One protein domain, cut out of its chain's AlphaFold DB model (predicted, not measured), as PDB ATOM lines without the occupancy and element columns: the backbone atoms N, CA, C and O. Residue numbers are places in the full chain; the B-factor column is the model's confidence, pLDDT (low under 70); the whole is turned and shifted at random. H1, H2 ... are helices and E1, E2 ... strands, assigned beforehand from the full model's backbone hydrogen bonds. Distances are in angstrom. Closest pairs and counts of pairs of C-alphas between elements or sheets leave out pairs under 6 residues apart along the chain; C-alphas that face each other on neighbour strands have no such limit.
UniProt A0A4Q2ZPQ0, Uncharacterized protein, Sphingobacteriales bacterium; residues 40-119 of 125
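AT A GLANCE: This is residues 40 to 119 of the 125 residues of an uncharacterized protein of Sphingobacteriales bacterium (UniProt A0A4Q2ZPQ0). One antiparallel sheet of seven strands, twisted and curled like part of a barrel, makes the body, and the single short helix H1 only grazes it near E3 and E2. The sheet is an unclosed trough: its edges E6 and E7 stay apart, and the stretch of residues 100 to 109 runs from one edge to the other. The printed part has 80 residues, with the elements in the order E1, E2, E3, H1, E4, E5, E6, E7; the sheet's order is E6 - E5 - E4 - E3 - E2 - E1 - E7, and the class is mostly strand. The whole is compact, with a radius of gyration of the C-alphas of 11.9 A and spans of 31 by 31 by 21 A.

HOW THE PARTS SIT: E1, residues 40 to 45, E2, residues 48 to 53, and E3, residues 57 to 62, form a meander, each strand the antiparallel neighbour of the one before. In the hairpin of E1 and E2, N 43 and O 50 are within hydrogen-bond range at 2.9 A; in that of E2 and E3, N 51 and O 59 are at 2.8 A. The edge strand E7, residues 110 to 114, is the antiparallel neighbour of E1, with 166 degrees between their N-to-C directions, and N 112 and O 42 are within hydrogen-bond range at 2.9 A. On the other side, E4, residues 81 to 85, is antiparallel to E3 at 126 degrees, with N 58 and O 81 at 2.9 A. This pairing is staggered: E3 pairs with E4 over residues 57 to 58 and with E2 over residues 58 to 62. E4, E5, residues 91 to 93, and the edge strand E6, residues 97 to 99, form a second meander of two hairpins, with N 92 and O 84 at 2.9 A and N 93 and O 97 at 2.8 A. H1, residues 68 to 73, is on the sheet but only grazes it, with its residues 70 to 73; the closest C-alphas of H1 and E2 are those of Ile 71 and Leu 49, 7.7 A apart. In H1 every O i to N i+4 pair is within hydrogen-bond range.

IN THESE COORDINATES: E1 begins at C-alpha 40, (-36.113, -39.452, 8.340), and measures 17.2 A from first to last C-alpha; E2 measures 16.6 A, E3 16.3 A and E4 13.7 A. H1 begins at C-alpha 68, (-28.712, -30.525, 18.677). E7, 10.5 A long, ends at C-alpha 114, (-41.317, -36.648, 10.077), and its residues 113 to 114 pair antiparallel with residues 117 to 118.

THE WHOLE: The two C-alphas farthest apart, those of Ser 69 and Arg 87, are 32.9 A apart. The printed part has no cut. The links from H1 to E4 and from E6 to E7 are short, the others tight. The mean pLDDT of the printed part is 95.3, and no printed residue is under 70.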
ATOM      1  N   ARG A  40     -34.776 -39.528   8.944       96.88
ATOM      2  CA  ARG A  40     -36.113 -39.452   8.340       96.88
ATOM      3  C   ARG A  40     -37.224 -39.270   9.361       96.88
ATOM      4  O   ARG A  40     -38.187 -38.565   9.063       96.88
ATOM      5  N   TYR A  41     -37.095 -39.877  10.537       97.88
ATOM      6  CA  TYR A  41     -38.006 -39.648  11.654       97.88
ATOM      7  C   TYR A  41     -37.232 -39.492  12.959       97.88
ATOM      8  O   TYR A  41     -36.227 -40.174  13.172       97.88
ATOM      9  N   LEU A  42     -37.707 -38.607  13.832       97.75
ATOM     10  CA  LEU A  42     -37.142 -38.402  15.161       97.75
ATOM     11  C   LEU A  42     -38.265 -38.318  16.189       97.75
ATOM     12  O   LEU A  42     -39.065 -37.379  16.154       97.75
ATOM     13  N   PHE A  43     -38.277 -39.288  17.095       97.38
ATOM     14  CA  PHE A  43     -39.104 -39.287  18.289       97.38
ATOM     15  C   PHE A  43     -38.260 -38.844  19.488       97.38
ATOM     16  O   PHE A  43     -37.098 -39.240  19.618       97.38
ATOM     17  N   PHE A  44     -38.840 -38.025  20.355       96.19
ATOM     18  CA  PHE A  44     -38.247 -37.603  21.615       96.19
ATOM     19  C   PHE A  44     -39.267 -37.783  22.735       96.19
ATOM     20  O   PHE A  44     -40.464 -37.605  22.530       96.19
ATOM     21  N   ALA A  45     -38.782 -38.143  23.912       95.12
ATOM     22  CA  ALA A  45     -39.569 -38.181  25.129       95.12
ATOM     23  C   ALA A  45     -38.655 -37.947  26.331       95.12
ATOM     24  O   ALA A  45     -37.431 -38.037  26.206       95.12
ATOM     25  N   ASN A  46     -39.228 -37.791  27.523       88.88
ATOM     26  CA  ASN A  46     -38.453 -37.797  28.775       88.88
ATOM     27  C   ASN A  46     -37.535 -39.037  28.928       88.88
ATOM     28  O   ASN A  46     -36.534 -39.004  29.641       88.88
ATOM     29  N   GLY A  47     -37.862 -40.151  28.259       90.06
ATOM     30  CA  GLY A  47     -37.051 -41.374  28.247       90.06
ATOM     31  C   GLY A  47     -35.812 -41.333  27.340       90.06
ATOM     32  O   GLY A  47     -34.909 -42.160  27.514       90.06
ATOM     33  N   GLY A  48     -35.738 -40.393  26.394       96.31
ATOM     34  CA  GLY A  48     -34.631 -40.250  25.450       96.31
ATOM     35  C   GLY A  48     -35.069 -39.976  24.009       96.31
ATOM     36  O   GLY A  48     -36.207 -39.596  23.734       96.31
ATOM     37  N   LEU A  49     -34.145 -40.213  23.074       97.88
ATOM     38  CA  LEU A  49     -34.350 -40.020  21.635       97.88
ATOM     39  C   LEU A  49     -34.389 -41.350  20.889       97.88
ATOM     40  O   LEU A  49     -33.606 -42.256  21.185       97.88
ATOM     41  N   VAL A  50     -35.229 -41.430  19.858       98.06
ATOM     42  CA  VAL A  50     -35.237 -42.534  18.891       98.06
ATOM     43  C   VAL A  50     -35.217 -41.965  17.474       98.06
ATOM     44  O   VAL A  50     -36.135 -41.267  17.043       98.06
ATOM     45  N   ALA A  51     -34.143 -42.260  16.748       98.00
ATOM     46  CA  ALA A  51     -33.929 -41.865  15.364       98.00
ATOM     47  C   ALA A  51     -34.187 -43.028  14.409       98.00
ATOM     48  O   ALA A  51     -33.706 -44.144  14.612       98.00
ATOM     49  N   TYR A  52     -34.871 -42.714  13.315       98.25
ATOM     50  CA  TYR A  52     -35.161 -43.620  12.214       98.25
ATOM     51  C   TYR A  52     -34.504 -43.055  10.955       98.25
ATOM     52  O   TYR A  52     -34.884 -41.985  10.466       98.25
ATOM     53  N   PHE A  53     -33.501 -43.760  10.444       97.88
ATOM     54  CA  PHE A  53     -32.737 -43.343   9.270       97.88
ATOM     55  C   PHE A  53     -33.343 -43.887   7.975       97.88
ATOM     56  O   PHE A  53     -34.059 -44.887   7.967       97.88
ATOM     57  N   ASP A  54     -33.076 -43.223   6.862       96.75
ATOM     58  CA  ASP A  54     -33.535 -43.609   5.525       96.75
ATOM     59  C   ASP A  54     -33.042 -44.989   5.061       96.75
ATOM     60  O   ASP A  54     -33.745 -45.679   4.323       96.75
ATOM     61  N   ASP A  55     -31.889 -45.431   5.563       96.06
ATOM     62  CA  ASP A  55     -31.339 -46.770   5.348       96.06
ATOM     63  C   ASP A  55     -32.116 -47.889   6.075       96.06
ATOM     64  O   ASP A  55     -31.760 -49.067   5.961       96.06
ATOM     65  N   GLY A  56     -33.159 -47.542   6.838       96.88
ATOM     66  CA  GLY A  56     -33.999 -48.454   7.615       96.88
ATOM     67  C   GLY A  56     -33.460 -48.779   9.011       96.88
ATOM     68  O   GLY A  56     -34.010 -49.655   9.680       96.88
ATOM     69  N   SER A  57     -32.371 -48.145   9.456       97.94
ATOM     70  CA  SER A  57     -31.829 -48.330  10.805       97.94
ATOM     71  C   SER A  57     -32.588 -47.514  11.849       97.94
ATOM     72  O   SER A  57     -33.020 -46.389  11.597       97.94
ATOM     73  N   VAL A  58     -32.730 -48.098  13.040       98.31
ATOM     74  CA  VAL A  58     -33.279 -47.439  14.226       98.31
ATOM     75  C   VAL A  58     -32.189 -47.358  15.283       98.31
ATOM     76  O   VAL A  58     -31.564 -48.363  15.640       98.31
ATOM     77  N   VAL A  59     -31.955 -46.148  15.774       98.19
ATOM     78  CA  VAL A  59     -30.924 -45.823  16.759       98.19
ATOM     79  C   VAL A  59     -31.582 -45.103  17.926       98.19
ATOM     80  O   VAL A  59     -32.481 -44.296  17.727       98.19
ATOM     81  N   GLY A  60     -31.155 -45.417  19.145       97.38
ATOM     82  CA  GLY A  60     -31.717 -44.846  20.364       97.38
ATOM     83  C   GLY A  60     -30.630 -44.198  21.208       97.38
ATOM     84  O   GLY A  60     -29.498 -44.678  21.224       97.38
ATOM     85  N   CYS A  61     -30.994 -43.134  21.913       97.06
ATOM     86  CA  CYS A  61     -30.165 -42.460  22.905       97.06
ATOM     87  C   CYS A  61     -30.983 -42.387  24.201       97.06
ATOM     88  O   CYS A  61     -31.758 -41.443  24.387       97.06
ATOM     89  N   PRO A  62     -30.913 -43.425  25.054       96.12
ATOM     90  CA  PRO A  62     -31.646 -43.431  26.312       96.12
ATOM     91  C   PRO A  62     -31.123 -42.314  27.217       96.12
ATOM     92  O   PRO A  62     -29.914 -42.108  27.294       96.12
ATOM     93  N   ARG A  63     -32.027 -41.626  27.926       95.06
ATOM     94  CA  ARG A  63     -31.704 -40.499  28.826       95.06
ATOM     95  C   ARG A  63     -31.045 -39.287  28.150       95.06
ATOM     96  O   ARG A  63     -30.459 -38.464  28.842       95.06
ATOM     97  N   CYS A  64     -31.120 -39.181  26.828       95.12
ATOM     98  CA  CYS A  64     -30.614 -38.021  26.107       95.12
ATOM     99  C   CYS A  64     -31.725 -36.994  25.924       95.12
ATOM    100  O   CYS A  64     -32.789 -37.326  25.401       95.12
ATOM    101  N   ASP A  65     -31.449 -35.751  26.300       94.44
ATOM    102  CA  ASP A  65     -32.373 -34.649  26.069       94.44
ATOM    103  C   ASP A  65     -32.498 -34.342  24.574       94.44
ATOM    104  O   ASP A  65     -31.576 -34.583  23.782       94.44
ATOM    105  N   PHE A  66     -33.631 -33.761  24.189       94.31
ATOM    106  CA  PHE A  66     -33.831 -33.226  22.850       94.31
ATOM    107  C   PHE A  66     -32.962 -31.978  22.654       94.31
ATOM    108  O   PHE A  66     -33.394 -30.866  22.921       94.31
ATOM    109  N   SER A  67     -31.727 -32.172  22.186       95.38
ATOM    110  CA  SER A  67     -30.754 -31.118  21.875       95.38
ATOM    111  C   SER A  67     -30.038 -31.405  20.555       95.38
ATOM    112  O   SER A  67     -29.986 -32.546  20.081       95.38
ATOM    113  N   ARG A  68     -29.454 -30.374  19.936       95.38
ATOM    114  CA  ARG A  68     -28.712 -30.525  18.677       95.38
ATOM    115  C   ARG A  68     -27.548 -31.514  18.795       95.38
ATOM    116  O   ARG A  68     -27.362 -32.331  17.894       95.38
ATOM    117  N   SER A  69     -26.778 -31.440  19.878       95.69
ATOM    118  CA  SER A  69     -25.617 -32.304  20.128       95.69
ATOM    119  C   SER A  69     -26.018 -33.776  20.287       95.69
ATOM    120  O   SER A  69     -25.421 -34.648  19.653       95.69
ATOM    121  N   ASN A  70     -27.090 -34.051  21.035       96.19
ATOM    122  CA  ASN A  70     -27.614 -35.406  21.209       96.19
ATOM    123  C   ASN A  70     -28.233 -35.965  19.927       96.19
ATOM    124  O   ASN A  70     -28.093 -37.150  19.646       96.19
ATOM    125  N   ILE A  71     -28.878 -35.133  19.109       96.31
ATOM    126  CA  ILE A  71     -29.376 -35.581  17.803       96.31
ATOM    127  C   ILE A  71     -28.207 -35.936  16.884       96.31
ATOM    128  O   ILE A  71     -28.252 -36.959  16.205       96.31
ATOM    129  N   TRP A  72     -27.140 -35.132  16.882       95.62
ATOM    130  CA  TRP A  72     -25.959 -35.384  16.056       95.62
ATOM    131  C   TRP A  72     -25.265 -36.708  16.402       95.62
ATOM    132  O   TRP A  72     -24.835 -37.433  15.504       95.62
ATOM    133  N   SER A  73     -25.214 -37.077  17.685       95.12
ATOM    134  CA  SER A  73     -24.573 -38.325  18.126       95.12
ATOM    135  C   SER A  73     -25.263 -39.595  17.591       95.12
ATOM    136  O   SER A  73     -24.623 -40.642  17.453       95.12
ATOM    137  N   LEU A  74     -26.539 -39.511  17.190       96.38
ATOM    138  CA  LEU A  74     -27.311 -40.637  16.648       96.38
ATOM    139  C   LEU A  74     -26.776 -41.152  15.299       96.38
ATOM    140  O   LEU A  74     -27.050 -42.297  14.919       96.38
ATOM    141  N   TRP A  75     -26.009 -40.349  14.552       95.00
ATOM    142  CA  TRP A  75     -25.415 -40.799  13.287       95.00
ATOM    143  C   TRP A  75     -24.353 -41.880  13.490       95.00
ATOM    144  O   TRP A  75     -24.281 -42.818  12.691       95.00
ATOM    145  N   ASP A  76     -23.596 -41.799  14.579       92.94
ATOM    146  CA  ASP A  76     -22.499 -42.724  14.870       92.94
ATOM    147  C   ASP A  76     -22.896 -43.850  15.829       92.94
ATOM    148  O   ASP A  76     -22.197 -44.862  15.929       92.94
ATOM    149  N   ALA A  77     -24.045 -43.722  16.493       95.31
ATOM    150  CA  ALA A  77     -24.546 -44.736  17.405       95.31
ATOM    151  C   ALA A  77     -24.977 -46.035  16.691       95.31
ATOM    152  O   ALA A  77     -25.434 -46.059  15.542       95.31
ATOM    153  N   LYS A  78     -24.808 -47.151  17.411       96.12
ATOM    154  CA  LYS A  78     -25.095 -48.500  16.916       96.12
ATOM    155  C   LYS A  78     -26.611 -48.705  16.777       96.12
ATOM    156  O   LYS A  78     -27.331 -48.515  17.759       96.12
ATOM    157  N   PRO A  79     -27.108 -49.152  15.611       97.44
ATOM    158  CA  PRO A  79     -28.508 -49.528  15.465       97.44
ATOM    159  C   PRO A  79     -28.900 -50.672  16.402       97.44
ATOM    160  O   PRO A  79     -28.162 -51.651  16.531       97.44
ATOM    161  N   HIS A  80     -30.076 -50.558  17.017       97.44
ATOM    162  CA  HIS A  80     -30.660 -51.600  17.873       97.44
ATOM    163  C   HIS A  80     -31.900 -52.253  17.243       97.44
ATOM    164  O   HIS A  80     -32.339 -53.307  17.698       97.44
ATOM    165  N   ALA A  81     -32.456 -51.649  16.191       98.00
ATOM    166  CA  ALA A  81     -33.586 -52.189  15.452       98.00
ATOM    167  C   ALA A  81     -33.537 -51.780  13.971       98.00
ATOM    168  O   ALA A  81     -32.720 -50.956  13.539       98.00
ATOM    169  N   ARG A  82     -34.416 -52.395  13.184       98.31
ATOM    170  CA  ARG A  82     -34.686 -52.054  11.785       98.31
ATOM    171  C   ARG A  82     -36.162 -51.720  11.636       98.31
ATOM    172  O   ARG A  82     -36.984 -52.254  12.378       98.31
ATOM    173  N   TYR A  83     -36.504 -50.883  10.667       98.31
ATOM    174  CA  TYR A  83     -37.900 -50.581  10.372       98.31
ATOM    175  C   TYR A  83     -38.200 -50.585   8.875       98.31
ATOM    176  O   TYR A  83     -37.301 -50.501   8.036       98.31
ATOM    177  N   GLN A  84     -39.488 -50.689   8.561       98.00
ATOM    178  CA  GLN A  84     -40.036 -50.522   7.219       98.00
ATOM    179  C   GLN A  84     -41.201 -49.538   7.274       98.00
ATOM    180  O   GLN A  84     -41.955 -49.531   8.245       98.00
ATOM    181  N   VAL A  85     -41.354 -48.723   6.233       97.00
ATOM    182  CA  VAL A  85     -42.528 -47.857   6.079       97.00
ATOM    183  C   VAL A  85     -43.622 -48.661   5.383       97.00
ATOM    184  O   VAL A  85     -43.401 -49.191   4.293       97.00
ATOM    185  N   LEU A  86     -44.786 -48.773   6.013       97.38
ATOM    186  CA  LEU A  86     -45.945 -49.458   5.447       97.38
ATOM    187  C   LEU A  86     -46.751 -48.524   4.534       97.38
ATOM    188  O   LEU A  86     -46.543 -47.312   4.495       97.38
ATOM    189  N   ARG A  87     -47.706 -49.096   3.788       96.19
ATOM    190  CA  ARG A  87     -48.547 -48.350   2.830       96.19
ATOM    191  C   ARG A  87     -49.377 -47.235   3.473       96.19
ATOM    192  O   ARG A  87     -49.719 -46.280   2.790       96.19
ATOM    193  N   ASP A  88     -49.701 -47.367   4.754       95.56
ATOM    194  CA  ASP A  88     -50.439 -46.373   5.542       95.56
ATOM    195  C   ASP A  88     -49.530 -45.290   6.160       95.56
ATOM    196  O   ASP A  88     -50.010 -44.432   6.893       95.56
ATOM    197  N   GLY A  89     -48.221 -45.322   5.880       94.06
ATOM    198  CA  GLY A  89     -47.234 -44.384   6.422       94.06
ATOM    199  C   GLY A  89     -46.730 -44.723   7.828       94.06
ATOM    200  O   GLY A  89     -45.847 -44.033   8.335       94.06
ATOM    201  N   SER A  90     -47.242 -45.785   8.451       97.12
ATOM    202  CA  SER A  90     -46.734 -46.272   9.738       97.12
ATOM    203  C   SER A  90     -45.366 -46.945   9.604       97.12
ATOM    204  O   SER A  90     -44.958 -47.371   8.518       97.12
ATOM    205  N   LEU A  91     -44.651 -47.055  10.724       98.12
ATOM    206  CA  LEU A  91     -43.346 -47.705  10.792       98.12
ATOM    207  C   LEU A  91     -43.495 -49.066  11.469       98.12
ATOM    208  O   LEU A  91     -43.880 -49.140  12.633       98.12
ATOM    209  N   LEU A  92     -43.155 -50.140  10.762       98.25
ATOM    210  CA  LEU A  92     -43.081 -51.483  11.328       98.25
ATOM    211  C   LEU A  92     -41.655 -51.751  11.816       98.25
ATOM    212  O   LEU A  92     -40.751 -51.971  11.008       98.25
ATOM    213  N   VAL A  93     -41.451 -51.731  13.131       98.00
ATOM    214  CA  VAL A  93     -40.157 -51.916  13.796       98.00
ATOM    215  C   VAL A  93     -39.958 -53.388  14.143       98.00
ATOM    216  O   VAL A  93     -40.803 -54.007  14.790       98.00
ATOM    217  N   ASN A  94     -38.841 -53.963  13.686       97.12
ATOM    218  CA  ASN A  94     -38.477 -55.378  13.842       97.12
ATOM    219  C   ASN A  94     -39.579 -56.380  13.431       97.12
ATOM    220  O   ASN A  94     -39.557 -57.532  13.852       97.12
ATOM    221  N   GLY A  95     -40.540 -55.960  12.603       94.69
ATOM    222  CA  GLY A  95     -41.657 -56.804  12.174       94.69
ATOM    223  C   GLY A  95     -42.776 -56.984  13.207       94.69
ATOM    224  O   GLY A  95     -43.722 -57.707  12.914       94.69
ATOM    225  N   THR A  96     -42.697 -56.354  14.384       94.88
ATOM    226  CA  THR A  96     -43.622 -56.621  15.501       94.88
ATOM    227  C   THR A  96     -44.274 -55.373  16.085       94.88
ATOM    228  O   THR A  96     -45.470 -55.403  16.365       94.88
ATOM    229  N   SER A  97     -43.528 -54.277  16.261       95.62
ATOM    230  CA  SER A  97     -44.071 -53.025  16.804       95.62
ATOM    231  C   SER A  97     -44.453 -52.071  15.684       95.62
ATOM    232  O   SER A  97     -43.737 -51.966  14.687       95.62
ATOM    233  N   LYS A  98     -45.568 -51.359  15.849       96.69
ATOM    234  CA  LYS A  98     -46.080 -50.411  14.862       96.69
ATOM    235  C   LYS A  98     -46.119 -49.007  15.455       96.69
ATOM    236  O   LYS A  98     -46.886 -48.751  16.376       96.69
ATOM    237  N   GLU A  99     -45.334 -48.105  14.879       96.38
ATOM    238  CA  GLU A  99     -45.281 -46.692  15.257       96.38
ATOM    239  C   GLU A  99     -46.036 -45.829  14.241       96.38
ATOM    240  O   GLU A  99     -46.010 -46.097  13.037       96.38
ATOM    241  N   HIS A 100     -46.673 -44.757  14.711       96.31
ATOM    242  CA  HIS A 100     -47.416 -43.820  13.867       96.31
ATOM    243  C   HIS A 100     -46.811 -42.415  13.980       96.31
ATOM    244  O   HIS A 100     -47.194 -41.654  14.870       96.31
ATOM    245  N   PRO A 101     -45.848 -42.060  13.108       95.69
ATOM    246  CA  PRO A 101     -45.209 -40.758  13.149       95.69
ATOM    247  C   PRO A 101     -46.197 -39.651  12.792       95.69
ATOM    248  O   PRO A 101     -46.554 -39.458  11.631       95.69
ATOM    249  N   ALA A 102     -46.625 -38.912  13.812       94.12
ATOM    250  CA  ALA A 102     -47.556 -37.801  13.696       94.12
ATOM    251  C   ALA A 102     -47.160 -36.686  14.667       94.12
ATOM    252  O   ALA A 102     -46.903 -36.929  15.844       94.12
ATOM    253  N   TYR A 103     -47.117 -35.450  14.169       91.00
ATOM    254  CA  TYR A 103     -46.894 -34.288  15.018       91.00
ATOM    255  C   TYR A 103     -48.189 -33.947  15.755       91.00
ATOM    256  O   TYR A 103     -49.215 -33.691  15.120       91.00
ATOM    257  N   GLN A 104     -48.127 -33.912  17.084       89.69
ATOM    258  CA  GLN A 104     -49.228 -33.492  17.942       89.69
ATOM    259  C   GLN A 104     -48.817 -32.219  18.677       89.69
ATOM    260  O   GLN A 104     -47.815 -32.176  19.388       89.69
ATOM    261  N   ARG A 105     -49.570 -31.137  18.465       86.69
ATOM    262  CA  ARG A 105     -49.288 -29.865  19.132       86.69
ATOM    263  C   ARG A 105     -49.631 -29.988  20.616       86.69
ATOM    264  O   ARG A 105     -50.769 -30.296  20.944       86.69
ATOM    265  N   GLY A 106     -48.682 -29.631  21.478       83.00
ATOM    266  CA  GLY A 106     -48.881 -29.597  22.930       83.00
ATOM    267  C   GLY A 106     -48.549 -30.906  23.646       83.00
ATOM    268  O   GLY A 106     -48.666 -30.946  24.865       83.00
ATOM    269  N   ASP A 107     -48.114 -31.934  22.918       85.06
ATOM    270  CA  ASP A 107     -47.544 -33.134  23.521       85.06
ATOM    271  C   ASP A 107     -46.086 -32.843  23.941       85.06
ATOM    272  O   ASP A 107     -45.303 -32.368  23.104       85.06
ATOM    273  N   PRO A 108     -45.727 -33.003  25.231       82.69
ATOM    274  CA  PRO A 108     -44.350 -32.830  25.692       82.69
ATOM    275  C   PRO A 108     -43.408 -33.915  25.162       82.69
ATOM    276  O   PRO A 108     -42.208 -33.669  25.082       82.69
ATOM    277  N   ASP A 109     -43.948 -35.073  24.782       90.81
ATOM    278  CA  ASP A 109     -43.236 -36.127  24.072       90.81
ATOM    279  C   ASP A 109     -43.750 -36.156  22.617       90.81
ATOM    280  O   ASP A 109     -44.826 -35.657  22.306       90.81
ATOM    281  N   GLY A 110     -43.000 -36.709  21.666       93.69
ATOM    282  CA  GLY A 110     -43.542 -36.915  20.324       93.69
ATOM    283  C   GLY A 110     -42.548 -36.798  19.186       93.69
ATOM    284  O   GLY A 110     -41.347 -37.025  19.315       93.69
ATOM    285  N   TRP A 111     -43.082 -36.485  18.008       96.12
ATOM    286  CA  TRP A 111     -42.327 -36.475  16.760       96.12
ATOM    287  C   TRP A 111     -41.855 -35.066  16.405       96.12
ATOM    288  O   TRP A 111     -42.655 -34.188  16.077       96.12
ATOM    289  N   ALA A 112     -40.537 -34.855  16.422       95.19
ATOM    290  CA  ALA A 112     -39.920 -33.575  16.067       95.19
ATOM    291  C   ALA A 112     -39.634 -33.449  14.565       95.19
ATOM    292  O   ALA A 112     -39.697 -32.348  14.010       95.19
ATOM    293  N   LEU A 113     -39.333 -34.567  13.898       96.19
ATOM    294  CA  LEU A 113     -39.094 -34.637  12.459       96.19
ATOM    295  C   LEU A 113     -39.833 -35.839  11.878       96.19
ATOM    296  O   LEU A 113     -39.726 -36.948  12.399       96.19
ATOM    297  N   ILE A 114     -40.576 -35.609  10.796       96.81
ATOM    298  CA  ILE A 114     -41.317 -36.648  10.077       96.81
ATOM    299  C   ILE A 114     -41.062 -36.450   8.596       96.81
ATOM    300  O   ILE A 114     -41.379 -35.393   8.048       96.81
ATOM    301  N   ASN A 115     -40.504 -37.474   7.959       94.56
ATOM    302  CA  ASN A 115     -40.183 -37.480   6.541       94.56
ATOM    303  C   ASN A 115     -39.444 -36.197   6.112       94.56
ATOM    304  O   ASN A 115     -39.928 -35.435   5.276       94.56
ATOM    305  N   TYR A 116     -38.300 -35.936   6.754       94.12
ATOM    306  CA  TYR A 116     -37.419 -34.778   6.516       94.12
ATOM    307  C   TYR A 116     -38.009 -33.394   6.827       94.12
ATOM    308  O   TYR A 116     -37.338 -32.378   6.641       94.12
ATOM    309  N   LYS A 117     -39.237 -33.322   7.343       95.50
ATOM    310  CA  LYS A 117     -39.862 -32.067   7.757       95.50
ATOM    311  C   LYS A 117     -39.759 -31.898   9.268       95.50
ATOM    312  O   LYS A 117     -40.328 -32.684  10.023       95.50
ATOM    313  N   TRP A 118     -39.054 -30.854   9.699       94.69
ATOM    314  CA  TRP A 118     -38.998 -30.436  11.100       94.69
ATOM    315  C   TRP A 118     -40.310 -29.759  11.512       94.69
ATOM    316  O   TRP A 118     -40.725 -28.776  10.898       94.69
ATOM    317  N   TYR A 119     -40.932 -30.270  12.571       94.00
ATOM    318  CA  TYR A 119     -42.088 -29.667  13.238       94.00
ATOM    319  C   TYR A 119     -41.691 -28.948  14.530       94.00
ATOM    320  O   TYR A 119     -42.371 -28.015  14.951       94.00
TER     321      TYR A 119